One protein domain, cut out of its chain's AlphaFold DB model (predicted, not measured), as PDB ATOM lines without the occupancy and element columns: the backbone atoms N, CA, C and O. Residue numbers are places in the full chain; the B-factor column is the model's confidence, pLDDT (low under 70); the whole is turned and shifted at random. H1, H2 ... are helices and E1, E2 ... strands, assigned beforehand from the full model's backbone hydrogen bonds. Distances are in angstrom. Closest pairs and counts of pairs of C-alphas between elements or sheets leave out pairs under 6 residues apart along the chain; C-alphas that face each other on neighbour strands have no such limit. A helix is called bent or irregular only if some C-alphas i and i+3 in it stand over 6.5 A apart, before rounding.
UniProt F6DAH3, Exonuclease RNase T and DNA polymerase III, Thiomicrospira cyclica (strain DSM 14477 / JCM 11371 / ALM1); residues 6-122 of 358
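This is residues 6 to 122 of the 358 residues of the protein "Exonuclease RNase T and DNA polymerase III" of Thiomicrospira cyclica (strain DSM 14477 / JCM 11371 / ALM1) (UniProt F6DAH3). A strongly twisted sheet of five strands has one long bent helix, H5, running past it, its arm H5b along E2 and its other arm H5a folded back beside H4 at one end of the long axis; H1 and H2 gather at the other end, and H3 packs on H5b. The sheet is antiparallel, in the order E1, E2, E3, E4, E5, and ends in the small hairpin E4 and E5. The printed part has 117 residues, with five named helices and five named strands in the order E1 H1 E2 E3 H2 H3 E4 E5 H4 H5, a mixed class of helices and strands. It is compact, with a radius of gyration of the C-alphas of 14.1 A, yet elongated, spanning 41 by 27 by 25 A.

Find C-alpha 6 at (138.125, 133.196, 152.651), where E1 begins; it runs to residue 10. H1 follows at residues 18 to 27, 14.3 A long. E2, residues 29 to 39, covers 24.6 A and bends by 75 degrees at residue 32. E3, residues 48 to 54, covers 19.5 A. Next come H2 at 57 to 60, H3 at 64 to 72, E4 at 75 to 77, E5 at 80 to 82 and H4 at 84 to 91. H5, residues 95 to 120, was assigned as one helix by its hydrogen bonds but is bent: C-alphas 103 and 106 are 7.1 A apart. Its arms are H5a, 95 to 103, and H5b, 106 to 120, 20.2 A long and ending at C-alpha 120 (118.275, 139.655, 163.604).

Start at edge strand E1, where N 9 and O 35 of E2 are 2.8 A apart. In the hairpin E2 and E3, look at N 36 and O 50, 2.8 A. E3 and E4 have N 51 and O 76 at 2.8 A, and the hairpin E4 and E5 has N 77 and O 80 at 2.9 A. These pairs are within hydrogen-bond range. H4 and H5b make two layers with the sheet, helices on one face of it. H5b runs along the strands at a height over the sheet of 9.2 A. H4 has a height of 7.4 A and is only just over E3, with 3 C-alphas falling there. H4 and H5a are a helical hairpin, closest at C-alphas 88 and 98, 6.1 A. H3 touches H5b at a steep tilt of 57 degrees, opposite ways, closest at C-alphas 68 and 113, 5.2 A. H1 touches H2, closest at C-alphas 25 and 57, 4.4 A. H1, H3 and H5a each only graze the sheet. Every O i to N i+4 pair is within hydrogen-bond range in H3, H4 and H5a, against 5 of 6 in H1 and 9 of 11 in H5b; H2 is too short for such a pair.

The two C-alphas farthest apart, those of Asp 18 and Glu 95, are 42.8 A apart. The printed part has no cut and no long link. Its mean pLDDT is 90.9, and no printed residue is under 70.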
ATOM      1  N   LEU A   6     138.560 132.502 151.451       95.06
ATOM      2  CA  LEU A   6     138.125 133.196 152.651       95.06
ATOM      3  C   LEU A   6     137.252 132.264 153.489       95.06
ATOM      4  O   LEU A   6     136.349 131.603 152.966       95.06
ATOM      5  N   ILE A   7     137.516 132.204 154.791       93.81
ATOM      6  CA  ILE A   7     136.789 131.329 155.714       93.81
ATOM      7  C   ILE A   7     136.402 132.130 156.952       93.81
ATOM      8  O   ILE A   7     137.266 132.711 157.605       93.81
ATOM      9  N   LEU A   8     135.114 132.115 157.290       94.00
ATOM     10  CA  LEU A   8     134.629 132.558 158.592       94.00
ATOM     11  C   LEU A   8     134.856 131.436 159.609       94.00
ATOM     12  O   LEU A   8     134.407 130.305 159.405       94.00
ATOM     13  N   ILE A   9     135.546 131.745 160.697       92.31
ATOM     14  CA  ILE A   9     135.751 130.841 161.822       92.31
ATOM     15  C   ILE A   9     135.035 131.424 163.030       92.31
ATOM     16  O   ILE A   9     135.396 132.498 163.505       92.31
ATOM     17  N   ASP A  10     134.072 130.677 163.560       89.50
ATOM     18  CA  ASP A  10     133.427 130.968 164.834       89.50
ATOM     19  C   ASP A  10     133.987 130.050 165.928       89.50
ATOM     20  O   ASP A  10     133.759 128.840 165.928       89.50
ATOM     21  N   LYS A  11     134.760 130.626 166.853       87.56
ATOM     22  CA  LYS A  11     135.341 129.944 168.023       87.56
ATOM     23  C   LYS A  11     134.617 130.298 169.321       87.56
ATOM     24  O   LYS A  11     135.144 129.996 170.392       87.56
ATOM     25  N   ARG A  12     133.452 130.961 169.269       84.19
ATOM     26  CA  ARG A  12     132.744 131.419 170.477       84.19
ATOM     27  C   ARG A  12     132.446 130.268 171.436       84.19
ATOM     28  O   ARG A  12     132.432 130.505 172.639       84.19
ATOM     29  N   ASN A  13     132.235 129.045 170.929       72.69
ATOM     30  CA  ASN A  13     131.910 127.835 171.705       72.69
ATOM     31  C   ASN A  13     130.802 128.047 172.764       72.69
ATOM     32  O   ASN A  13     130.699 127.291 173.726       72.69
ATOM     33  N   GLN A  14     129.968 129.076 172.597       70.44
ATOM     34  CA  GLN A  14     128.909 129.463 173.520       70.44
ATOM     35  C   GLN A  14     127.718 130.011 172.724       70.44
ATOM     36  O   GLN A  14     127.935 130.686 171.714       70.44
ATOM     37  N   PRO A  15     126.473 129.740 173.156       71.44
ATOM     38  CA  PRO A  15     125.286 130.250 172.479       71.44
ATOM     39  C   PRO A  15     125.208 131.777 172.574       71.44
ATOM     40  O   PRO A  15     125.649 132.375 173.564       71.44
ATOM     41  N   LEU A  16     124.608 132.399 171.557       79.56
ATOM     42  CA  LEU A  16     124.328 133.829 171.554       79.56
ATOM     43  C   LEU A  16     123.368 134.163 172.704       79.56
ATOM     44  O   LEU A  16     122.284 133.596 172.813       79.56
ATOM     45  N   LYS A  17     123.792 135.060 173.596       82.06
ATOM     46  CA  LYS A  17     122.988 135.507 174.740       82.06
ATOM     47  C   LYS A  17     122.226 136.775 174.365       82.06
ATOM     48  O   LYS A  17     122.779 137.634 173.684       82.06
ATOM     49  N   ASP A  18     121.018 136.942 174.896       83.19
ATOM     50  CA  ASP A  18     120.136 138.081 174.589       83.19
ATOM     51  C   ASP A  18     120.804 139.455 174.784       83.19
ATOM     52  O   ASP A  18     120.580 140.378 174.006       83.19
ATOM     53  N   TYR A  19     121.683 139.606 175.783       84.25
ATOM     54  CA  TYR A  19     122.409 140.868 176.008       84.25
ATOM     55  C   TYR A  19     123.394 141.203 174.897       84.25
ATOM     56  O   TYR A  19     123.644 142.379 174.650       84.25
ATOM     57  N   ILE A  20     123.931 140.197 174.208       87.06
ATOM     58  CA  ILE A  20     124.832 140.403 173.077       87.06
ATOM     59  C   ILE A  20     124.034 140.974 171.904       87.06
ATOM     60  O   ILE A  20     124.490 141.914 171.260       87.06
ATOM     61  N   VAL A  21     122.815 140.471 171.680       88.56
ATOM     62  CA  VAL A  21     121.906 141.014 170.664       88.56
ATOM     63  C   VAL A  21     121.498 142.442 171.004       88.56
ATOM     64  O   VAL A  21     121.530 143.301 170.133       88.56
ATOM     65  N   ALA A  22     121.161 142.718 172.265       89.00
ATOM     66  CA  ALA A  22     120.773 144.058 172.700       89.00
ATOM     67  C   ALA A  22     121.893 145.093 172.499       89.00
ATOM     68  O   ALA A  22     121.630 146.216 172.075       89.00
ATOM     69  N   VAL A  23     123.144 144.706 172.770       89.06
ATOM     70  CA  VAL A  23     124.315 145.552 172.503       89.06
ATOM     71  C   VAL A  23     124.510 145.739 170.999       89.06
ATOM     72  O   VAL A  23     124.579 146.878 170.547       89.06
ATOM     73  N   ALA A  24     124.519 144.648 170.225       90.94
ATOM     74  CA  ALA A  24     124.682 144.707 168.775       90.94
ATOM     75  C   ALA A  24     123.599 145.565 168.104       90.94
ATOM     76  O   ALA A  24     123.898 146.310 167.177       90.94
ATOM     77  N   ALA A  25     122.357 145.500 168.593       91.44
ATOM     78  CA  ALA A  25     121.237 146.254 168.050       91.44
ATOM     79  C   ALA A  25     121.478 147.767 168.057       91.44
ATOM     80  O   ALA A  25     121.228 148.413 167.043       91.44
ATOM     81  N   SER A  26     121.987 148.307 169.167       88.06
ATOM     82  CA  SER A  26     122.108 149.758 169.347       88.06
ATOM     83  C   SER A  26     123.509 150.319 169.113       88.06
ATOM     84  O   SER A  26     123.616 151.436 168.625       88.06
ATOM     85  N   ASP A  27     124.567 149.579 169.454       88.44
ATOM     86  CA  ASP A  27     125.949 150.090 169.430       88.44
ATOM     87  C   ASP A  27     126.822 149.401 168.370       88.44
ATOM     88  O   ASP A  27     127.981 149.775 168.169       88.44
ATOM     89  N   GLY A  28     126.308 148.348 167.733       91.69
ATOM     90  CA  GLY A  28     127.142 147.384 167.028       91.69
ATOM     91  C   GLY A  28     127.987 146.550 167.995       91.69
ATOM     92  O   GLY A  28     127.895 146.667 169.221       91.69
ATOM     93  N   LEU A  29     128.793 145.645 167.448       90.69
ATOM     94  CA  LEU A  29     129.536 144.683 168.253       90.69
ATOM     95  C   LEU A  29     130.771 144.149 167.533       90.69
ATOM     96  O   LEU A  29     130.674 143.602 166.438       90.69
ATOM     97  N   ASP A  30     131.906 144.176 168.229       89.75
ATOM     98  CA  ASP A  30     133.080 143.381 167.872       89.75
ATOM     99  C   ASP A  30     132.953 141.982 168.465       89.75
ATOM    100  O   ASP A  30     132.963 141.791 169.690       89.75
ATOM    101  N   ILE A  31     132.811 140.975 167.605       81.75
ATOM    102  CA  ILE A  31     132.588 139.613 168.086       81.75
ATOM    103  C   ILE A  31     133.921 138.932 168.393       81.75
ATOM    104  O   ILE A  31     134.575 138.347 167.527       81.75
ATOM    105  N   LYS A  32     134.291 138.915 169.675       82.69
ATOM    106  CA  LYS A  32     135.436 138.127 170.147       82.69
ATOM    107  C   LYS A  32     135.250 136.643 169.819       82.69
ATOM    108  O   LYS A  32     134.222 136.044 170.126       82.69
ATOM    109  N   GLY A  33     136.283 136.043 169.232       85.00
ATOM    110  CA  GLY A  33     136.291 134.631 168.851       85.00
ATOM    111  C   GLY A  33     135.700 134.336 167.471       85.00
ATOM    112  O   GLY A  33     135.833 133.201 167.026       85.00
ATOM    113  N   VAL A  34     135.124 135.321 166.774       90.00
ATOM    114  CA  VAL A  34     134.760 135.195 165.355       90.00
ATOM    115  C   VAL A  34     135.795 135.925 164.509       90.00
ATOM    116  O   VAL A  34     136.121 137.080 164.775       90.00
ATOM    117  N   GLN A  35     136.345 135.239 163.511       93.44
ATOM    118  CA  GLN A  35     137.408 135.769 162.662       93.44
ATOM    119  C   GLN A  35     137.213 135.346 161.212       93.44
ATOM    120  O   GLN A  35     136.743 134.243 160.933       93.44
ATOM    121  N   ILE A  36     137.640 136.195 160.288       94.25
ATOM    122  CA  ILE A  36     137.792 135.857 158.877       94.25
ATOM    123  C   ILE A  36     139.261 135.547 158.634       94.25
ATOM    124  O   ILE A  36     140.133 136.329 159.006       94.25
ATOM    125  N   ILE A  37     139.543 134.415 157.998       94.62
ATOM    126  CA  ILE A  37     140.899 134.061 157.582       94.62
ATOM    127  C   ILE A  37     141.002 134.002 156.061       94.62
ATOM    128  O   ILE A  37     140.128 133.452 155.386       94.62
ATOM    129  N   ALA A  38     142.104 134.522 155.529       94.81
ATOM    130  CA  ALA A  38     142.553 134.231 154.177       94.81
ATOM    131  C   ALA A  38     143.414 132.962 154.230       94.81
ATOM    132  O   ALA A  38     144.551 132.983 154.704       94.81
ATOM    133  N   SER A  39     142.858 131.829 153.804       92.88
ATOM    134  CA  SER A  39     143.552 130.539 153.809       92.88
ATOM    135  C   SER A  39     144.194 130.287 152.439       92.88
ATOM    136  O   SER A  39     143.482 130.404 151.442       92.88
ATOM    137  N   PRO A  40     145.493 129.931 152.360       87.31
ATOM    138  CA  PRO A  40     146.149 129.596 151.091       87.31
ATOM    139  C   PRO A  40     145.774 128.183 150.609       87.31
ATOM    140  O   PRO A  40     145.483 127.968 149.430       87.31
ATOM    141  N   ALA A  41     145.683 127.227 151.536       82.12
ATOM    142  CA  ALA A  41     145.127 125.898 151.319       82.12
ATOM    143  C   ALA A  41     144.617 125.280 152.632       82.12
ATOM    144  O   ALA A  41     144.903 125.750 153.737       82.12
ATOM    145  N   LYS A  42     143.845 124.193 152.519       74.31
ATOM    146  CA  LYS A  42     143.291 123.478 153.678       74.31
ATOM    147  C   LYS A  42     144.420 122.928 154.562       74.31
ATOM    148  O   LYS A  42     145.181 122.078 154.119       74.31
ATOM    149  N   GLY A  43     144.459 123.349 155.826       71.44
ATOM    150  CA  GLY A  43     145.446 122.889 156.815       71.44
ATOM    151  C   GLY A  43     146.742 123.703 156.854       71.44
ATOM    152  O   GLY A  43     147.585 123.444 157.707       71.44
ATOM    153  N   GLU A  44     146.890 124.701 155.982       83.12
ATOM    154  CA  GLU A  44     148.025 125.622 155.999       83.12
ATOM    155  C   GLU A  44     147.773 126.832 156.908       83.12
ATOM    156  O   GLU A  44     146.632 127.166 157.249       83.12
ATOM    157  N   LYS A  45     148.859 127.506 157.304       86.75
ATOM    158  CA  LYS A  45     148.797 128.729 158.110       86.75
ATOM    159  C   LYS A  45     148.061 129.825 157.329       86.75
ATOM    160  O   LYS A  45     148.308 130.011 156.141       86.75
ATOM    161  N   ALA A  46     147.165 130.548 158.001       90.50
ATOM    162  CA  ALA A  46     146.449 131.668 157.397       90.50
ATOM    163  C   ALA A  46     147.432 132.743 156.902       90.50
ATOM    164  O   ALA A  46     148.389 133.071 157.604       90.50
ATOM    165  N   LEU A  47     147.162 133.284 155.712       92.00
ATOM    166  CA  LEU A  47     147.898 134.403 155.123       92.00
ATOM    167  C   LEU A  47     147.659 135.684 155.926       92.00
ATOM    168  O   LEU A  47     148.591 136.412 156.243       92.00
ATOM    169  N   LEU A  48     146.396 135.917 156.279       94.75
ATOM    170  CA  LEU A  48     145.946 137.064 157.052       94.75
ATOM    171  C   LEU A  48     144.675 136.692 157.817       94.75
ATOM    172  O   LEU A  48     143.928 135.797 157.409       94.75
ATOM    173  N   THR A  49     144.445 137.354 158.946       94.56
ATOM    174  CA  THR A  49     143.247 137.185 159.776       94.56
ATOM    175  C   THR A  49     142.669 138.554 160.096       94.56
ATOM    176  O   THR A  49     143.429 139.472 160.385       94.56
ATOM    177  N   ALA A  50     141.346 138.673 160.069       95.00
ATOM    178  CA  ALA A  50     140.622 139.865 160.486       95.00
ATOM    179  C   ALA A  50     139.523 139.505 161.493       95.00
ATOM    180  O   ALA A  50     138.940 138.416 161.441       95.00
ATOM    181  N   GLY A  51     139.247 140.416 162.419       93.88
ATOM    182  CA  GLY A  51     138.049 140.404 163.251       93.88
ATOM    183  C   GLY A  51     136.817 140.887 162.485       93.88
ATOM    184  O   GLY A  51     136.910 141.378 161.358       93.88
ATOM    185  N   LEU A  52     135.655 140.738 163.119       90.25
ATOM    186  CA  LEU A  52     134.363 141.128 162.565       90.25
ATOM    187  C   LEU A  52     133.722 142.217 163.430       90.25
ATOM    188  O   LEU A  52     133.403 141.955 164.595       90.25
ATOM    189  N   ARG A  53     133.493 143.394 162.838       92.12
ATOM    190  CA  ARG A  53     132.686 144.469 163.421       92.12
ATOM    191  C   ARG A  53     131.280 144.396 162.836       92.12
ATOM    192  O   ARG A  53     131.071 144.699 161.665       92.12
ATOM    193  N   ILE A  54     130.309 143.994 163.648       92.69
ATOM    194  CA  ILE A  54     128.891 144.124 163.299       92.69
ATOM    195  C   ILE A  54     128.492 145.588 163.532       92.69
ATOM    196  O   ILE A  54     128.698 146.083 164.647       92.69
ATOM    197  N   PRO A  55     127.919 146.294 162.544       94.25
ATOM    198  CA  PRO A  55     127.401 147.640 162.765       94.25
ATOM    199  C   PRO A  55     126.112 147.608 163.611       94.25
ATOM    200  O   PRO A  55     125.503 146.545 163.746       94.25
ATOM    201  N   PRO A  56     125.655 148.738 164.175       94.12
ATOM    202  CA  PRO A  56     124.363 148.781 164.856       94.12
ATOM    203  C   PRO A  56     123.245 148.216 163.970       94.12
ATOM    204  O   PRO A  56     123.062 148.642 162.830       94.12
ATOM    205  N   LEU A  57     122.501 147.223 164.468       95.06
ATOM    206  CA  LEU A  57     121.472 146.557 163.653       95.06
ATOM    207  C   LEU A  57     120.310 147.507 163.317       95.06
ATOM    208  O   LEU A  57     119.709 147.379 162.248       95.06
ATOM    209  N   GLU A  58     119.998 148.446 164.223       93.69
ATOM    210  CA  GLU A  58     118.952 149.464 164.038       93.69
ATOM    211  C   GLU A  58     119.217 150.347 162.803       93.69
ATOM    212  O   GLU A  58     118.265 150.699 162.113       93.69
ATOM    213  N   ASP A  59     120.482 150.626 162.463       92.69
ATOM    214  CA  ASP A  59     120.860 151.493 161.329       92.69
ATOM    215  C   ASP A  59     120.489 150.890 159.962       92.69
ATOM    216  O   ASP A  59     120.441 151.583 158.945       92.69
ATOM    217  N   PHE A  60     120.208 149.586 159.932       94.94
ATOM    218  CA  PHE A  60     119.844 148.835 158.733       94.94
ATOM    219  C   PHE A  60     118.470 148.166 158.858       94.94
ATOM    220  O   PHE A  60     118.208 147.188 158.157       94.94
ATOM    221  N   ASP A  61     117.605 148.644 159.758       92.88
ATOM    222  CA  ASP A  61     116.266 148.088 160.021       92.88
ATOM    223  C   ASP A  61     116.270 146.595 160.407       92.88
ATOM    224  O   ASP A  61     115.273 145.877 160.244       92.88
ATOM    225  N   PHE A  62     117.387 146.115 160.961       94.06
ATOM    226  CA  PHE A  62     117.653 144.697 161.217       94.06
ATOM    227  C   PHE A  62     117.612 143.820 159.943       94.06
ATOM    228  O   PHE A  62     117.366 142.614 160.027       94.06
ATOM    229  N   ASP A  63     117.848 144.395 158.759       96.06
ATOM    230  CA  ASP A  63     117.969 143.653 157.502       96.06
ATOM    231  C   ASP A  63     119.291 142.874 157.474       96.06
ATOM    232  O   ASP A  63     120.379 143.435 157.307       96.06
ATOM    233  N   THR A  64     119.189 141.551 157.619       96.44
ATOM    234  CA  THR A  64     120.337 140.638 157.693       96.44
ATOM    235  C   THR A  64     121.307 140.812 156.526       96.44
ATOM    236  O   THR A  64     122.520 140.766 156.731       96.44
ATOM    237  N   ARG A  65     120.804 141.025 155.303       95.56
ATOM    238  CA  ARG A  65     121.650 141.113 154.105       95.56
ATOM    239  C   ARG A  65     122.397 142.431 154.061       95.56
ATOM    240  O   ARG A  65     123.597 142.427 153.790       95.56
ATOM    241  N   LYS A  66     121.716 143.545 154.347       96.50
ATOM    242  CA  LYS A  66     122.363 144.866 154.404       96.50
ATOM    243  C   LYS A  66     123.452 144.896 155.474       96.50
ATOM    244  O   LYS A  66     124.560 145.347 155.197       96.50
ATOM    245  N   ILE A  67     123.164 144.341 156.651       96.31
ATOM    246  CA  ILE A  67     124.116 144.268 157.766       96.31
ATOM    247  C   ILE A  67     125.308 143.385 157.397       96.31
ATOM    248  O   ILE A  67     126.450 143.794 157.601       96.31
ATOM    249  N   ALA A  68     125.077 142.203 156.818       95.25
ATOM    250  CA  ALA A  68     126.152 141.310 156.386       95.25
ATOM    251  C   ALA A  68     127.042 141.952 155.309       95.25
ATOM    252  O   ALA A  68     128.266 141.831 155.371       95.25
ATOM    253  N   GLN A  69     126.443 142.673 154.358       94.12
ATOM    254  CA  GLN A  69     127.184 143.402 153.332       94.12
ATOM    255  C   GLN A  69     128.029 144.526 153.939       94.12
ATOM    256  O   GLN A  69     129.209 144.623 153.626       94.12
ATOM    257  N   HIS A  70     127.469 145.324 154.848       94.94
ATOM    258  CA  HIS A  70     128.223 146.385 155.515       94.94
ATOM    259  C   HIS A  70     129.342 145.833 156.408       94.94
ATOM    260  O   HIS A  70     130.440 146.377 156.455       94.94
ATOM    261  N   THR A  71     129.092 144.699 157.062       94.50
ATOM    262  CA  THR A  71     130.089 143.986 157.867       94.50
ATOM    263  C   THR A  71     131.293 143.562 157.014       94.50
ATOM    264  O   THR A  71     132.428 143.641 157.472       94.50
ATOM    265  N   LEU A  72     131.082 143.147 155.757       93.56
ATOM    266  CA  LEU A  72     132.177 142.835 154.823       93.56
ATOM    267  C   LEU A  72     133.031 144.055 154.461       93.56
ATOM    268  O   LEU A  72     134.188 143.886 154.073       93.56
ATOM    269  N   ASP A  73     132.482 145.260 154.569       91.94
ATOM    270  CA  ASP A  73     133.189 146.501 154.263       91.94
ATOM    271  C   ASP A  73     133.932 147.071 155.489       91.94
ATOM    272  O   ASP A  73     134.687 148.032 155.353       91.94
ATOM    273  N   GLN A  74     133.764 146.455 156.668       91.69
ATOM    274  CA  GLN A  74     134.333 146.885 157.951       91.69
ATOM    275  C   GLN A  74     135.009 145.726 158.706       91.69
ATOM    276  O   GLN A  74     134.670 145.395 159.843       91.69
ATOM    277  N   LEU A  75     135.988 145.083 158.072       93.56
ATOM    278  CA  LEU A  75     136.807 144.049 158.707       93.56
ATOM    279  C   LEU A  75     137.879 144.681 159.594       93.56
ATOM    280  O   LEU A  75     138.495 145.665 159.203       93.56
ATOM    281  N   LEU A  76     138.135 144.102 160.767       93.31
ATOM    282  CA  LEU A  76     139.060 144.676 161.749       93.31
ATOM    283  C   LEU A  76     140.443 144.009 161.676       93.31
ATOM    284  O   LEU A  76     140.561 142.813 161.946       93.31
ATOM    285  N   ILE A  77     141.493 144.770 161.366       93.06
ATOM    286  CA  ILE A  77     142.898 144.323 161.395       93.06
ATOM    287  C   ILE A  77     143.691 145.309 162.243       93.06
ATOM    288  O   ILE A  77     143.732 146.482 161.897       93.06
ATOM    289  N   ASP A  78     144.320 144.852 163.329       86.75
ATOM    290  CA  ASP A  78     145.159 145.694 164.200       86.75
ATOM    291  C   ASP A  78     144.502 147.051 164.549       86.75
ATOM    292  O   ASP A  78     145.124 148.106 164.456       86.75
ATOM    293  N   GLU A  79     143.214 147.014 164.923       85.56
ATOM    294  CA  GLU A  79     142.357 148.175 165.244       85.56
ATOM    295  C   GLU A  79     141.960 149.078 164.055       85.56
ATOM    296  O   GLU A  79     141.302 150.103 164.237       85.56
ATOM    297  N   GLN A  80     142.298 148.700 162.823       90.75
ATOM    298  CA  GLN A  80     141.898 149.407 161.605       90.75
ATOM    299  C   GLN A  80     140.745 148.697 160.898       90.75
ATOM    300  O   GLN A  80     140.760 147.478 160.722       90.75
ATOM    301  N   LEU A  81     139.756 149.477 160.453       92.62
ATOM    302  CA  LEU A  81     138.675 148.984 159.604       92.62
ATOM    303  C   LEU A  81     139.116 148.993 158.142       92.62
ATOM    304  O   LEU A  81     139.528 150.026 157.614       92.62
ATOM    305  N   VAL A  82     138.998 147.841 157.490       95.00
ATOM    306  CA  VAL A  82     139.318 147.659 156.075       95.00
ATOM    307  C   VAL A  82     138.191 146.926 155.360       95.00
ATOM    308  O   VAL A  82     137.519 146.066 155.931       95.00
ATOM    309  N   SER A  83     138.001 147.218 154.077       95.19
ATOM    310  CA  SER A  83     137.047 146.468 153.263       95.19
ATOM    311  C   SER A  83     137.550 145.054 152.972       95.19
ATOM    312  O   SER A  83     138.753 144.780 152.986       95.19
ATOM    313  N   CYS A  84     136.641 144.144 152.623       94.81
ATOM    314  CA  CYS A  84     137.005 142.795 152.186       94.81
ATOM    315  C   CYS A  84     137.994 142.809 151.001       94.81
ATOM    316  O   CYS A  84     138.904 141.986 150.942       94.81
ATOM    317  N   ASP A  85     137.888 143.784 150.095       94.25
ATOM    318  CA  ASP A  85     138.808 143.901 148.957       94.25
ATOM    319  C   ASP A  85     140.210 144.367 149.386       94.25
ATOM    320  O   ASP A  85     141.219 143.863 148.882       94.25
ATOM    321  N   GLN A  86     140.290 145.269 150.368       94.94
ATOM    322  CA  GLN A  86     141.557 145.661 150.991       94.94
ATOM    323  C   GLN A  86     142.173 144.495 151.769       94.94
ATOM    324  O   GLN A  86     143.364 144.233 151.611       94.94
ATOM    325  N   PHE A  87     141.373 143.740 152.527       95.81
ATOM    326  CA  PHE A  87     141.818 142.531 153.226       95.81
ATOM    327  C   PHE A  87     142.435 141.510 152.262       95.81
ATOM    328  O   PHE A  87     143.524 140.997 152.515       95.81
ATOM    329  N   ILE A  88     141.788 141.250 151.120       94.44
ATOM    330  CA  ILE A  88     142.315 140.337 150.093       94.44
ATOM    331  C   ILE A  88     143.635 140.856 149.507       94.44
ATOM    332  O   ILE A  88     144.561 140.068 149.307       94.44
ATOM    333  N   SER A  89     143.727 142.163 149.251       93.19
ATOM    334  CA  SER A  89     144.930 142.798 148.693       93.19
ATOM    335  C   SER A  89     146.103 142.798 149.681       93.19
ATOM    336  O   SER A  89     147.257 142.699 149.278       93.19
ATOM    337  N   GLN A  90     145.820 142.881 150.982       94.31
ATOM    338  CA  GLN A  90     146.830 142.779 152.037       94.31
ATOM    339  C   GLN A  90     147.255 141.328 152.306       94.31
ATOM    340  O   GLN A  90     148.373 141.091 152.757       94.31
ATOM    341  N   ALA A  91     146.393 140.347 152.020       92.56
ATOM    342  CA  ALA A  91     146.671 138.941 152.293       92.56
ATOM    343  C   ALA A  91     147.734 138.323 151.365       92.56
ATOM    344  O   ALA A  91     148.397 137.366 151.763       92.56
ATOM    345  N   SER A  92     147.889 138.807 150.129       91.31
ATOM    346  CA  SER A  92     148.886 138.280 149.185       91.31
ATOM    347  C   SER A  92     149.192 139.269 148.059       91.31
ATOM    348  O   SER A  92     148.341 140.062 147.680       91.31
ATOM    349  N   GLN A  93     150.396 139.166 147.487       89.44
ATOM    350  CA  GLN A  93     150.797 139.856 146.250       89.44
ATOM    351  C   GLN A  93     150.653 138.959 145.000       89.44
ATOM    352  O   GLN A  93     150.866 139.410 143.880       89.44
ATOM    353  N   ASP A  94     150.318 137.674 145.174       90.88
ATOM    354  CA  ASP A  94     150.098 136.729 144.072       90.88
ATOM    355  C   ASP A  94     148.683 136.899 143.490       90.88
ATOM    356  O   ASP A  94     147.685 136.581 144.145       90.88
ATOM    357  N   GLU A  95     148.598 137.345 142.233       89.38
ATOM    358  CA  GLU A  95     147.337 137.570 141.510       89.38
ATOM    359  C   GLU A  95     146.429 136.331 141.467       89.38
ATOM    360  O   GLU A  95     145.199 136.444 141.540       89.38
ATOM    361  N   THR A  96     147.009 135.130 141.390       89.69
ATOM    362  CA  THR A  96     146.256 133.869 141.380       89.69
ATOM    363  C   THR A  96     145.631 133.608 142.748       89.69
ATOM    364  O   THR A  96     144.478 133.171 142.825       89.69
ATOM    365  N   VAL A  97     146.359 133.889 143.834       90.00
ATOM    366  CA  VAL A  97     145.828 133.795 145.205       90.00
ATOM    367  C   VAL A  97     144.687 134.796 145.384       90.00
ATOM    368  O   VAL A  97     143.583 134.387 145.748       90.00
ATOM    369  N   CYS A  98     144.907 136.073 145.059       91.25
ATOM    370  CA  CYS A  98     143.896 137.125 145.200       91.25
ATOM    371  C   CYS A  98     142.631 136.827 144.381       91.25
ATOM    372  O   CYS A  98     141.520 136.963 144.892       91.25
ATOM    373  N   THR A  99     142.780 136.331 143.150       92.75
ATOM    374  CA  THR A  99     141.647 135.935 142.297       92.75
ATOM    375  C   THR A  99     140.814 134.816 142.927       92.75
ATOM    376  O   THR A  99     139.584 134.840 142.862       92.75
ATOM    377  N   ASN A 100     141.452 133.822 143.552       92.38
ATOM    378  CA  ASN A 100     140.731 132.733 144.215       92.38
ATOM    379  C   ASN A 100     140.055 133.191 145.517       92.38
ATOM    380  O   ASN A 100     138.897 132.838 145.752       92.38
ATOM    381  N   LEU A 101     140.714 134.052 146.301       93.31
ATOM    382  CA  LEU A 101     140.097 134.695 147.464       93.31
ATOM    383  C   LEU A 101     138.854 135.501 147.052       93.31
ATOM    384  O   LEU A 101     137.790 135.311 147.642       93.31
ATOM    385  N   GLN A 102     138.937 136.292 145.978       94.44
ATOM    386  CA  GLN A 102     137.795 137.041 145.440       94.44
ATOM    387  C   GLN A 102     136.631 136.133 145.025       94.44
ATOM    388  O   GLN A 102     135.484 136.380 145.399       94.44
ATOM    389  N   LYS A 103     136.906 135.016 144.336       94.00
ATOM    390  CA  LYS A 103     135.869 134.026 143.977       94.00
ATOM    391  C   LYS A 103     135.146 133.448 145.200       94.00
ATOM    392  O   LYS A 103     133.985 133.061 145.098       94.00
ATOM    393  N   SER A 104     135.809 133.397 146.355       94.44
ATOM    394  CA  SER A 104     135.217 132.903 147.602       94.44
ATOM    395  C   SER A 104     134.408 133.950 148.389       94.44
ATOM    396  O   SER A 104     133.709 133.575 149.332       94.44
ATOM    397  N   LYS A 105     134.417 135.233 147.983       94.06
ATOM    398  CA  LYS A 105     133.715 136.340 148.666       94.06
ATOM    399  C   LYS A 105     132.220 136.079 148.837       94.06
ATOM    400  O   LYS A 105     131.680 136.315 149.910       94.06
ATOM    401  N   HIS A 106     131.560 135.510 147.828       93.62
ATOM    402  CA  HIS A 106     130.138 135.164 147.923       93.62
ATOM    403  C   HIS A 106     129.862 134.109 149.008       93.62
ATOM    404  O   HIS A 106     128.926 134.245 149.789       93.62
ATOM    405  N   LYS A 107     130.711 133.078 149.106       94.56
ATOM    406  CA  LYS A 107     130.586 132.045 150.143       94.56
ATOM    407  C   LYS A 107     130.825 132.622 151.541       94.56
ATOM    408  O   LYS A 107     130.123 132.248 152.475       94.56
ATOM    409  N   LEU A 108     131.789 133.535 151.673       95.00
ATOM    410  CA  LEU A 108     132.011 134.278 152.912       95.00
ATOM    411  C   LEU A 108     130.789 135.135 153.275       95.00
ATOM    412  O   LEU A 108     130.357 135.098 154.422       95.00
ATOM    413  N   ALA A 109     130.206 135.847 152.307       95.12
ATOM    414  CA  ALA A 109     129.013 136.665 152.515       95.12
ATOM    415  C   ALA A 109     127.841 135.836 153.057       95.12
ATOM    416  O   ALA A 109     127.232 136.230 154.043       95.12
ATOM    417  N   LEU A 110     127.594 134.648 152.490       96.19
ATOM    418  CA  LEU A 110     126.571 133.723 152.991       96.19
ATOM    419  C   LEU A 110     126.859 133.240 154.422       96.19
ATOM    420  O   LEU A 110     125.936 133.090 155.220       96.19
ATOM    421  N   ALA A 111     128.128 132.997 154.762       95.19
ATOM    422  CA  ALA A 111     128.511 132.599 156.116       95.19
ATOM    423  C   ALA A 111     128.303 133.737 157.131       95.19
ATOM    424  O   ALA A 111     127.828 133.492 158.239       95.19
ATOM    425  N   ILE A 112     128.620 134.978 156.749       94.62
ATOM    426  CA  ILE A 112     128.350 136.161 157.572       94.62
ATOM    427  C   ILE A 112     126.840 136.387 157.685       94.62
ATOM    428  O   ILE A 112     126.363 136.603 158.788       94.62
ATOM    429  N   GLU A 113     126.069 136.270 156.603       96.12
ATOM    430  CA  GLU A 113     124.602 136.380 156.643       96.12
ATOM    431  C   GLU A 113     123.996 135.366 157.623       96.12
ATOM    432  O   GLU A 113     123.153 135.736 158.439       96.12
ATOM    433  N   ALA A 114     124.477 134.117 157.619       94.19
ATOM    434  CA  ALA A 114     124.056 133.104 158.585       94.19
ATOM    435  C   ALA A 114     124.383 133.510 160.035       94.19
ATOM    436  O   ALA A 114     123.509 133.421 160.894       94.19
ATOM    437  N   LEU A 115     125.586 134.027 160.298       92.44
ATOM    438  CA  LEU A 115     125.961 134.539 161.620       92.44
ATOM    439  C   LEU A 115     125.082 135.726 162.052       92.44
ATOM    440  O   LEU A 115     124.563 135.731 163.163       92.44
ATOM    441  N   ILE A 116     124.891 136.725 161.183       94.06
ATOM    442  CA  ILE A 116     124.055 137.904 161.461       94.06
ATOM    443  C   ILE A 116     122.598 137.495 161.692       94.06
ATOM    444  O   ILE A 116     121.922 138.092 162.531       94.06
ATOM    445  N   SER A 117     122.121 136.452 161.005       94.06
ATOM    446  CA  SER A 117     120.752 135.962 161.171       94.06
ATOM    447  C   SER A 117     120.454 135.499 162.600       94.06
ATOM    448  O   SER A 117     119.331 135.680 163.065       94.06
ATOM    449  N   GLU A 118     121.456 135.014 163.347       90.75
ATOM    450  CA  GLU A 118     121.306 134.683 164.774       90.75
ATOM    451  C   GLU A 118     120.901 135.912 165.610       90.75
ATOM    452  O   GLU A 118     120.166 135.789 166.591       90.75
ATOM    453  N   PHE A 119     121.364 137.105 165.221       91.38
ATOM    454  CA  PHE A 119     121.066 138.360 165.907       91.38
ATOM    455  C   PHE A 119     119.719 138.929 165.469       91.38
ATOM    456  O   PHE A 119     118.902 139.292 166.315       91.38
ATOM    457  N   THR A 120     119.474 139.005 164.159       92.19
ATOM    458  CA  THR A 120     118.275 139.655 163.604       92.19
ATOM    459  C   THR A 120     116.995 138.840 163.794       92.19
ATOM    460  O   THR A 120     115.907 139.405 163.731       92.19
ATOM    461  N   GLN A 121     117.105 137.532 164.056       90.69
ATOM    462  CA  GLN A 121     115.968 136.653 164.366       90.69
ATOM    463  C   GLN A 121     115.677 136.528 165.870       90.69
ATOM    464  O   GLN A 121     114.746 135.825 166.266       90.69
ATOM    465  N   SER A 122     116.467 137.171 166.728       89.62
ATOM    466  CA  SER A 122     116.246 137.136 168.172       89.62
ATOM    467  C   SER A 122     114.993 137.923 168.567       89.62
ATOM    468  O   SER A 122     114.791 139.046 168.118       89.62
TER     469      SER A 122